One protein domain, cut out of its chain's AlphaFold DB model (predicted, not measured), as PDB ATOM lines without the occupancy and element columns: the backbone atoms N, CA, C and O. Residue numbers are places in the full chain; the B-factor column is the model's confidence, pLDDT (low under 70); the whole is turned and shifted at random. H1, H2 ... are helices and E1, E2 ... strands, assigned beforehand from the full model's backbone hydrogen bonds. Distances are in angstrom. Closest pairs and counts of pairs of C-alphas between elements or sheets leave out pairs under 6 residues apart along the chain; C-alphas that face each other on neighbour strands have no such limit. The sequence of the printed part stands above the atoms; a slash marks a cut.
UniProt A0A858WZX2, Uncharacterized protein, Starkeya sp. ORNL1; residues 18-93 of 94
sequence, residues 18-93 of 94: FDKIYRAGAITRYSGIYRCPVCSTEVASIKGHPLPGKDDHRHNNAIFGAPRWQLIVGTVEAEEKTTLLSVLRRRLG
ATOM      1  N   PHE A  18     341.624 311.659 385.179       95.50
ATOM      2  CA  PHE A  18     340.797 312.854 385.367       95.50
ATOM      3  C   PHE A  18     340.138 312.913 386.756       95.50
ATOM      4  O   PHE A  18     339.825 313.999 387.237       95.50
ATOM      5  N   ASP A  19     340.029 311.787 387.465       95.94
ATOM      6  CA  ASP A  19     339.459 311.732 388.823       95.94
ATOM      7  C   ASP A  19     340.478 312.101 389.909       95.94
ATOM      8  O   ASP A  19     340.146 312.341 391.073       95.94
ATOM      9  N   LYS A  20     341.764 312.133 389.547       96.62
ATOM     10  CA  LYS A  20     342.841 312.304 390.513       96.62
ATOM     11  C   LYS A  20     343.025 313.764 390.914       96.62
ATOM     12  O   LYS A  20     343.293 314.630 390.082       96.62
ATOM     13  N   ILE A  21     343.021 313.993 392.226       97.75
ATOM     14  CA  ILE A  21     343.370 315.275 392.836       97.75
ATOM     15  C   ILE A  21     344.845 315.281 393.247       97.75
ATOM     16  O   ILE A  21     345.315 314.430 394.004       97.75
ATOM     17  N   TYR A  22     345.580 316.273 392.763       97.56
ATOM     18  CA  TYR A  22     346.985 316.505 393.070       97.56
ATOM     19  C   TYR A  22     347.131 317.634 394.094       97.56
ATOM     20  O   TYR A  22     346.368 318.602 394.106       97.56
ATOM     21  N   ARG A  23     348.130 317.513 394.973       96.94
ATOM     22  CA  ARG A  23     348.508 318.582 395.907       96.94
ATOM     23  C   ARG A  23     349.262 319.706 395.187       96.94
ATOM     24  O   ARG A  23     349.872 319.465 394.147       96.94
ATOM     25  N   ALA A  24     349.264 320.897 395.781       96.44
ATOM     26  CA  ALA A  24     350.123 322.009 395.372       96.44
ATOM     27  C   ALA A  24     351.590 321.559 395.208       96.44
ATOM     28  O   ALA A  24     352.083 320.771 396.022       96.44
ATOM     29  N   GLY A  25     352.268 322.027 394.156       97.31
ATOM     30  CA  GLY A  25     353.672 321.691 393.887       97.31
ATOM     31  C   GLY A  25     353.939 320.251 393.429       97.31
ATOM     32  O   GLY A  25     355.094 319.874 393.242       97.31
ATOM     33  N   ALA A  26     352.918 319.398 393.276       97.56
ATOM     34  CA  ALA A  26     353.134 318.029 392.808       97.56
ATOM     35  C   ALA A  26     353.650 318.007 391.362       97.56
ATOM     36  O   ALA A  26     353.196 318.787 390.530       97.56
ATOM     37  N   ILE A  27     354.548 317.070 391.044       97.62
ATOM     38  CA  ILE A  27     355.029 316.884 389.670       97.62
ATOM     39  C   ILE A  27     353.870 316.478 388.757       97.62
ATOM     40  O   ILE A  27     353.151 315.505 389.018       97.62
ATOM     41  N   THR A  28     353.723 317.216 387.662       97.19
ATOM     42  CA  THR A  28     352.716 316.998 386.628       97.19
ATOM     43  C   THR A  28     352.965 315.664 385.936       97.19
ATOM     44  O   THR A  28     354.018 315.441 385.335       97.19
ATOM     45  N   ARG A  29     351.990 314.755 386.018       93.62
ATOM     46  CA  ARG A  29     352.071 313.429 385.378       93.62
ATOM     47  C   ARG A  29     351.610 313.439 383.922       93.62
ATOM     48  O   ARG A  29     352.104 312.634 383.133       93.62
ATOM     49  N   TYR A  30     350.694 314.344 383.585       95.19
ATOM     50  CA  TYR A  30     350.044 314.447 382.283       95.19
ATOM     51  C   TYR A  30     350.055 315.910 381.847       95.19
ATOM     52  O   TYR A  30     349.607 316.762 382.607       95.19
ATOM     53  N   SER A  31     350.569 316.208 380.656       96.06
ATOM     54  CA  SER A  31     350.491 317.567 380.118       96.06
ATOM     55  C   SER A  31     349.033 317.924 379.817       96.06
ATOM     56  O   SER A  31     348.284 317.079 379.315       96.06
ATOM     57  N   GLY A  32     348.621 319.155 380.117       96.12
ATOM     58  CA  GLY A  32     347.252 319.599 379.875       96.12
ATOM     59  C   GLY A  32     346.776 320.742 380.765       96.12
ATOM     60  O   GLY A  32     347.571 321.428 381.404       96.12
ATOM     61  N   ILE A  33     345.457 320.927 380.796       97.19
ATOM     62  CA  ILE A  33     344.766 321.935 381.599       97.19
ATOM     63  C   ILE A  33     344.298 321.295 382.904       97.19
ATOM     64  O   ILE A  33     343.578 320.292 382.907       97.19
ATOM     65  N   TYR A  34     344.687 321.913 384.013       97.56
ATOM     66  CA  TYR A  34     344.271 321.558 385.360       97.56
ATOM     67  C   TYR A  34     343.364 322.641 385.938       97.56
ATOM     68  O   TYR A  34     343.615 323.823 385.730       97.56
ATOM     69  N   ARG A  35     342.362 322.248 386.729       97.12
ATOM     70  CA  ARG A  35     341.530 323.156 387.530       97.12
ATOM     71  C   ARG A  35     341.800 323.008 389.019       97.12
ATOM     72  O   ARG A  35     342.082 321.907 389.499       97.12
ATOM     73  N   CYS A  36     341.601 324.089 389.761       96.19
ATOM     74  CA  CYS A  36     341.393 324.023 391.196       96.19
ATOM     75  C   CYS A  36     339.940 323.616 391.483       96.19
ATOM     76  O   CYS A  36     339.019 324.322 391.068       96.19
ATOM     77  N   PRO A  37     339.677 322.504 392.193       95.06
ATOM     78  CA  PRO A  37     338.310 322.088 392.493       95.06
ATOM     79  C   PRO A  37     337.605 323.035 393.476       95.06
ATOM     80  O   PRO A  37     336.386 322.993 393.571       95.06
ATOM     81  N   VAL A  38     338.357 323.891 394.180       92.19
ATOM     82  CA  VAL A  38     337.832 324.790 395.217       92.19
ATOM     83  C   VAL A  38     337.406 326.149 394.654       92.19
ATOM     84  O   VAL A  38     336.352 326.655 395.021       92.19
ATOM     85  N   CYS A  39     338.203 326.740 393.760       92.62
ATOM     86  CA  CYS A  39     337.957 328.085 393.222       92.62
ATOM     87  C   CYS A  39     337.768 328.123 391.697       92.62
ATOM     88  O   CYS A  39     337.557 329.191 391.130       92.62
ATOM     89  N   SER A  40     337.882 326.976 391.020       92.00
ATOM     90  CA  SER A  40     337.727 326.825 389.566       92.00
ATOM     91  C   SER A  40     338.733 327.593 388.696       92.00
ATOM     92  O   SER A  40     338.557 327.636 387.479       92.00
ATOM     93  N   THR A  41     339.805 328.150 389.280       93.19
ATOM     94  CA  THR A  41     340.947 328.687 388.514       93.19
ATOM     95  C   THR A  41     341.639 327.563 387.755       93.19
ATOM     96  O   THR A  41     341.780 326.455 388.277       93.19
ATOM     97  N   GLU A  42     342.086 327.851 386.538       95.75
ATOM     98  CA  GLU A  42     342.707 326.879 385.643       95.75
ATOM     99  C   GLU A  42     344.119 327.276 385.261       95.75
ATOM    100  O   GLU A  42     344.454 328.457 385.194       95.75
ATOM    101  N   VAL A  43     344.941 326.265 385.004       96.50
ATOM    102  CA  VAL A  43     346.343 326.417 384.626       96.50
ATOM    103  C   VAL A  43     346.714 325.385 383.571       96.50
ATOM    104  O   VAL A  43     346.273 324.235 383.629       96.50
ATOM    105  N   ALA A  44     347.553 325.782 382.621       96.81
ATOM    106  CA  ALA A  44     348.243 324.841 381.754       96.81
ATOM    107  C   ALA A  44     349.474 324.297 382.487       96.81
ATOM    108  O   ALA A  44     350.204 325.052 383.127       96.81
ATOM    109  N   SER A  45     349.709 322.992 382.394       96.88
ATOM    110  CA  SER A  45     350.883 322.353 382.980       96.88
ATOM    111  C   SER A  45     351.492 321.325 382.038       96.88
ATOM    112  O   SER A  45     350.793 320.650 381.280       96.88
ATOM    113  N   ILE A  46     352.813 321.190 382.109       96.25
ATOM    114  CA  ILE A  46     353.610 320.307 381.257       96.25
ATOM    115  C   ILE A  46     354.159 319.168 382.116       96.25
ATOM    116  O   ILE A  46     354.656 319.387 383.222       96.25
ATOM    117  N   LYS A  47     354.072 317.934 381.612       95.12
ATOM    118  CA  LYS A  47     354.597 316.738 382.277       95.12
ATOM    119  C   LYS A  47     356.048 316.943 382.732       95.12
ATOM    120  O   LYS A  47     356.882 317.420 381.974       95.12
ATOM    121  N   GLY A  48     356.344 316.541 383.966       95.12
ATOM    122  CA  GLY A  48     357.668 316.684 384.581       95.12
ATOM    123  C   GLY A  48     357.886 318.003 385.330       95.12
ATOM    124  O   GLY A  48     358.700 318.027 386.248       95.12
ATOM    125  N   HIS A  49     357.116 319.055 385.034       96.56
ATOM    126  CA  HIS A  49     357.162 320.311 385.786       96.56
ATOM    127  C   HIS A  49     356.238 320.268 387.014       96.56
ATOM    128  O   HIS A  49     355.229 319.548 387.003       96.56
ATOM    129  N   PRO A  50     356.552 321.003 388.094       97.56
ATOM    130  CA  PRO A  50     355.655 321.112 389.239       97.56
ATOM    131  C   PRO A  50     354.365 321.850 388.856       97.56
ATOM    132  O   PRO A  50     354.392 322.847 388.141       97.56
ATOM    133  N   LEU A  51     353.231 321.361 389.359       97.94
ATOM    134  CA  LEU A  51     351.978 322.115 389.387       97.94
ATOM    135  C   LEU A  51     352.141 323.358 390.274       97.94
ATOM    136  O   LEU A  51     352.934 323.303 391.220       97.94
ATOM    137  N   PRO A  52     351.355 324.430 390.061       96.44
ATOM    138  CA  PRO A  52     351.493 325.642 390.856       96.44
ATOM    139  C   PRO A  52     351.385 325.360 392.359       96.44
ATOM    140  O   PRO A  52     350.549 324.568 392.831       96.44
ATOM    141  N   GLY A  53     352.302 325.963 393.105       93.25
ATOM    142  CA  GLY A  53     352.408 325.856 394.546       93.25
ATOM    143  C   GLY A  53     351.382 326.713 395.280       93.25
ATOM    144  O   GLY A  53     350.496 327.337 394.697       93.25
ATOM    145  N   LYS A  54     351.513 326.745 396.610       85.88
ATOM    146  CA  LYS A  54     350.690 327.607 397.473       85.88
ATOM    147  C   LYS A  54     350.918 329.092 397.176       85.88
ATOM    148  O   LYS A  54     349.968 329.865 397.251       85.88
ATOM    149  N   ASP A  55     352.156 329.463 396.865       87.19
ATOM    150  CA  ASP A  55     352.536 330.858 396.634       87.19
ATOM    151  C   ASP A  55     352.178 331.316 395.214       87.19
ATOM    152  O   ASP A  55     351.792 332.466 395.027       87.19
ATOM    153  N   ASP A  56     352.180 330.394 394.245       87.88
ATOM    154  CA  ASP A  56     351.787 330.662 392.855       87.88
ATOM    155  C   ASP A  56     350.263 330.797 392.681       87.88
ATOM    156  O   ASP A  56     349.788 331.500 391.791       87.88
ATOM    157  N   HIS A  57     349.471 330.124 393.524       89.12
ATOM    158  CA  HIS A  57     348.008 330.203 393.509       89.12
ATOM    159  C   HIS A  57     347.438 330.246 394.933       89.12
ATOM    160  O   HIS A  57     347.018 329.238 395.511       89.12
ATOM    161  N   ARG A  58     347.425 331.448 395.514       88.50
ATOM    162  CA  ARG A  58     346.959 331.676 396.884       88.50
ATOM    163  C   ARG A  58     345.464 331.982 396.923       88.50
ATOM    164  O   ARG A  58     344.984 332.887 396.250       88.50
ATOM    165  N   HIS A  59     344.733 331.272 397.777       91.69
ATOM    166  CA  HIS A  59     343.350 331.615 398.090       91.69
ATOM    167  C   HIS A  59     343.293 332.745 399.125       91.69
ATOM    168  O   HIS A  59     343.978 332.691 400.147       91.69
ATOM    169  N   ASN A  60     342.435 333.741 398.888       85.94
ATOM    170  CA  ASN A  60     342.213 334.840 399.835       85.94
ATOM    171  C   ASN A  60     341.378 334.413 401.054       85.94
ATOM    172  O   ASN A  60     341.467 335.032 402.109       85.94
ATOM    173  N   ASN A  61     340.577 333.352 400.921       87.19
ATOM    174  CA  ASN A  61     339.773 332.801 402.006       87.19
ATOM    175  C   ASN A  61     340.466 331.570 402.610       87.19
ATOM    176  O   ASN A  61     340.709 330.582 401.913       87.19
ATOM    177  N   ALA A  62     340.744 331.618 403.914       81.25
ATOM    178  CA  ALA A  62     341.420 330.548 404.647       81.25
ATOM    179  C   ALA A  62     340.658 329.209 404.629       81.25
ATOM    180  O   ALA A  62     341.293 328.156 404.684       81.25
ATOM    181  N   ILE A  63     339.326 329.232 404.485       87.94
ATOM    182  CA  ILE A  63     338.476 328.028 404.420       87.94
ATOM    183  C   ILE A  63     338.862 327.138 403.228       87.94
ATOM    184  O   ILE A  63     338.739 325.918 403.294       87.94
ATOM    185  N   PHE A  64     339.382 327.726 402.149       87.00
ATOM    186  CA  PHE A  64     339.765 326.997 400.940       87.00
ATOM    187  C   PHE A  64     341.100 326.251 401.053       87.00
ATOM    188  O   PHE A  64     341.403 325.410 400.206       87.00
ATOM    189  N   GLY A  65     341.899 326.529 402.088       89.56
ATOM    190  CA  GLY A  65     343.193 325.884 402.297       89.56
ATOM    191  C   GLY A  65     344.171 326.060 401.124       89.56
ATOM    192  O   GLY A  65     344.068 326.986 400.317       89.56
ATOM    193  N   ALA A  66     345.161 325.165 401.043       92.19
ATOM    194  CA  ALA A  66     346.134 325.150 399.948       92.19
ATOM    195  C   ALA A  66     345.501 324.632 398.645       92.19
ATOM    196  O   ALA A  66     344.685 323.705 398.705       92.19
ATOM    197  N   PRO A  67     345.925 325.137 397.472       94.19
ATOM    198  CA  PRO A  67     345.354 324.713 396.208       94.19
ATOM    199  C   PRO A  67     345.535 323.212 395.958       94.19
ATOM    200  O   PRO A  67     346.423 322.524 396.492       94.19
ATOM    201  N   ARG A  68     344.616 322.698 395.153       96.81
ATOM    202  CA  ARG A  68     344.560 321.324 394.668       96.81
ATOM    203  C   ARG A  68     344.343 321.384 393.170       96.81
ATOM    204  O   ARG A  68     343.772 322.351 392.690       96.81
ATOM    205  N   TRP A  69     344.773 320.361 392.452       97.75
ATOM    206  CA  TRP A  69     344.742 320.374 390.995       97.75
ATOM    207  C   TRP A  69     344.105 319.099 390.472       97.75
ATOM    208  O   TRP A  69     344.489 318.007 390.881       97.75
ATOM    209  N   GLN A  70     343.149 319.241 389.566       97.81
ATOM    210  CA  GLN A  70     342.496 318.146 388.859       97.81
ATOM    211  C   GLN A  70     342.689 318.358 387.364       97.81
ATOM    212  O   GLN A  70     342.423 319.448 386.868       97.81
ATOM    213  N   LEU A  71     343.155 317.337 386.652       97.44
ATOM    214  CA  LEU A  71     343.266 317.393 385.196       97.44
ATOM    215  C   LEU A  71     341.859 317.408 384.586       97.44
ATOM    216  O   LEU A  71     341.029 316.608 385.003       97.44
ATOM    217  N   ILE A  72     341.605 318.280 383.608       96.31
ATOM    218  CA  ILE A  72     340.311 318.357 382.895       96.31
ATOM    219  C   ILE A  72     340.445 318.235 381.377       96.31
ATOM    220  O   ILE A  72     339.526 317.767 380.722       96.31
ATOM    221  N   VAL A  73     341.609 318.572 380.823       95.88
ATOM    222  CA  VAL A  73     341.980 318.305 379.427       95.88
ATOM    223  C   VAL A  73     343.428 317.857 379.448       95.88
ATOM    224  O   VAL A  73     344.240 318.510 380.093       95.88
ATOM    225  N   GLY A  74     343.794 316.762 378.781       94.69
ATOM    226  CA  GLY A  74     345.200 316.356 378.742       94.69
ATOM    227  C   GLY A  74     345.578 315.580 377.498       94.69
ATOM    228  O   GLY A  74     344.754 314.843 376.960       94.69
ATOM    229  N   THR A  75     346.835 315.736 377.095       92.56
ATOM    230  CA  THR A  75     347.417 315.150 375.882       92.56
ATOM    231  C   THR A  75     347.342 313.624 375.897       92.56
ATOM    232  O   THR A  75     347.583 313.003 376.936       92.56
ATOM    233  N   VAL A  76     347.091 313.018 374.737       78.44
ATOM    234  CA  VAL A  76     346.980 311.555 374.562       78.44
ATOM    235  C   VAL A  76     348.304 310.797 374.760       78.44
ATOM    236  O   VAL A  76     348.299 309.616 375.089       78.44
ATOM    237  N   GLU A  77     349.452 311.475 374.659       63.88
ATOM    238  CA  GLU A  77     350.788 310.853 374.589       63.88
ATOM    239  C   GLU A  77     351.247 310.063 375.835       63.88
ATOM    240  O   GLU A  77     352.273 309.380 375.805       63.88
ATOM    241  N   ALA A  78     350.541 310.150 376.964       52.16
ATOM    242  CA  ALA A  78     351.041 309.621 378.232       52.16
ATOM    243  C   ALA A  78     350.768 308.126 378.489       52.16
ATOM    244  O   ALA A  78     351.354 307.593 379.435       52.16
ATOM    245  N   GLU A  79     349.932 307.445 377.698       52.41
ATOM    246  CA  GLU A  79     349.531 306.051 377.986       52.41
ATOM    247  C   GLU A  79     350.183 304.991 377.074       52.41
ATOM    248  O   GLU A  79     350.493 303.893 377.547       52.41
ATOM    249  N   GLU A  80     350.507 305.296 375.812       51.62
ATOM    250  CA  GLU A  80     350.932 304.245 374.867       51.62
ATOM    251  C   GLU A  80     352.418 303.860 374.945       51.62
ATOM    252  O   GLU A  80     352.750 302.671 374.930       51.62
ATOM    253  N   LYS A  81     353.345 304.819 375.090       47.84
ATOM    254  CA  LYS A  81     354.787 304.496 375.014       47.84
ATOM    255  C   LYS A  81     355.304 303.691 376.208       47.84
ATOM    256  O   LYS A  81     356.183 302.850 376.033       47.84
ATOM    257  N   THR A  82     354.756 303.889 377.407       49.12
ATOM    258  CA  THR A  82     355.185 303.128 378.594       49.12
ATOM    259  C   THR A  82     354.654 301.698 378.556       49.12
ATOM    260  O   THR A  82     355.364 300.778 378.956       49.12
ATOM    261  N   THR A  83     353.445 301.477 378.037       54.97
ATOM    262  CA  THR A  83     352.830 300.143 377.987       54.97
ATOM    263  C   THR A  83     353.521 299.263 376.950       54.97
ATOM    264  O   THR A  83     353.926 298.152 377.272       54.97
ATOM    265  N   LEU A  84     353.788 299.778 375.748       57.59
ATOM    266  CA  LEU A  84     354.465 299.004 374.703       57.59
ATOM    267  C   LEU A  84     355.929 298.714 375.054       57.59
ATOM    268  O   LEU A  84     356.366 297.574 374.931       57.59
ATOM    269  N   LEU A  85     356.674 299.696 375.579       60.06
ATOM    270  CA  LEU A  85     358.058 299.471 376.014       60.06
ATOM    271  C   LEU A  85     358.149 298.572 377.250       60.06
ATOM    272  O   LEU A  85     359.060 297.755 377.320       60.06
ATOM    273  N   SER A  86     357.230 298.676 378.216       61.06
ATOM    274  CA  SER A  86     357.233 297.778 379.383       61.06
ATOM    275  C   SER A  86     356.811 296.350 379.026       61.06
ATOM    276  O   SER A  86     357.392 295.403 379.552       61.06
ATOM    277  N   VAL A  87     355.865 296.174 378.099       61.91
ATOM    278  CA  VAL A  87     355.473 294.861 377.566       61.91
ATOM    279  C   VAL A  87     356.593 294.257 376.716       61.91
ATOM    280  O   VAL A  87     356.903 293.078 376.878       61.91
ATOM    281  N   LEU A  88     357.250 295.047 375.860       67.56
ATOM    282  CA  LEU A  88     358.393 294.595 375.061       67.56
ATOM    283  C   LEU A  88     359.600 294.246 375.938       67.56
ATOM    284  O   LEU A  88     360.200 293.201 375.729       67.56
ATOM    285  N   ARG A  89     359.914 295.045 376.966       71.56
ATOM    286  CA  ARG A  89     360.986 294.737 377.932       71.56
ATOM    287  C   ARG A  89     360.716 293.445 378.702       71.56
ATOM    288  O   ARG A  89     361.582 292.579 378.751       71.56
ATOM    289  N   ARG A  90     359.477 293.235 379.171       67.75
ATOM    290  CA  ARG A  90     359.063 291.960 379.789       67.75
ATOM    291  C   ARG A  90     359.153 290.767 378.835       67.75
ATOM    292  O   ARG A  90     359.490 289.680 379.285       67.75
ATOM    293  N   ARG A  91     358.861 290.944 377.540       73.94
ATOM    294  CA  ARG A  91     359.005 289.881 376.526       73.94
ATOM    295  C   ARG A  91     360.459 289.600 376.141       73.94
ATOM    296  O   ARG A  91     360.757 288.476 375.761       73.94
ATOM    297  N   LEU A  92     361.335 290.599 376.224       83.06
ATOM    298  CA  LEU A  92     362.750 290.495 375.853       83.06
ATOM    299  C   LEU A  92     363.675 290.175 377.039       83.06
ATOM    300  O   LEU A  92     364.863 289.969 376.824       83.06
ATOM    301  N   GLY A  93     363.152 290.119 378.270       65.44
ATOM    302  CA  GLY A  93     363.948 289.831 379.469       65.44
ATOM    303  C   GLY A  93     364.942 290.939 379.837       65.44
ATOM    304  O   GLY A  93     365.968 290.646 380.445       65.44
TER     305      GLY A  93
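What this domain is: This is residues 18 to 93 of the 94 residues of an uncharacterized protein of Starkeya sp. ORNL1 (UniProt A0A858WZX2). A small, strongly twisted sheet of four strands, with the loops of residues 24 to 31 and 46 to 56 over one of its faces, makes a body from which a single helix, H1, sticks out as a tail at one end. The tail gives the whole much of its length. The printed part has 76 residues, with four named strands and then one named helix in the order E1 E2 E3 E4 H1; the sheet's order is E1 E4 E2 E3, antiparallel throughout. The class is mixed, helices and strands, though under half of the residues are in named elements. The whole is loose, with a radius of gyration of the C-alphas of 15.6 A, and spans 55 by 20 by 18 A.

Where its parts are: Begin at Phe 18 and find C-alpha 21 at (343.370, 315.275, 392.836), where strand E1, residues 21 to 23, begins. Strand E2 holds residues 32 to 35 and is 10.2 A long, and strand E3 holds residues 42 to 45. The longest strand, E4, runs 16.7 A over residues 68 to 74, from C-alpha 68 at (344.560, 321.324, 394.668). Helix H1, residues 80 to 92, runs 18.2 A and ends at C-alpha 92 at (362.750, 290.495, 375.853).

How they stand to each other: Start at E4, an inner strand with staggered pairing: residues 68 to 70 pair with E1 and residues 70 to 74 with E2. E1 and E4 are antiparallel at 128 degrees; look for N 22 and O 69, 2.8 A apart, within hydrogen-bond range. E4 and E2 are antiparallel at 142 degrees, with N 35 and O 70 at 2.8 A and N 70 and O 35 at 2.9 A. E2 and E3 form a hairpin, antiparallel at 148 degrees; C-alphas 35 and 42 face each other at 4.3 A, and N 34 and O 43 are 2.8 A apart. E1 and E3 are the edge strands, and they are apart. From edge to edge the strands' lines turn by 104 degrees. H1 is not on the sheet, with 0 pairs of C-alphas within 10 A. In H1 every O i to N i+4 pair is within hydrogen-bond range.

The domain as a whole: The two C-alphas farthest apart are those of Asn 61 and Leu 92, at 54.8 A. Residues 80 to 93, of which 80 to 92 belong to H1, stand free; without them the body spans 37 by 18 by 15 A. The printed part has no cut. The link from E3 to E4 is long, 22 residues, and the link from E4 to H1 is tight. The mean pLDDT of the printed part is 86.6; look for values under 70 at residues 77 to 88, 90 and 93.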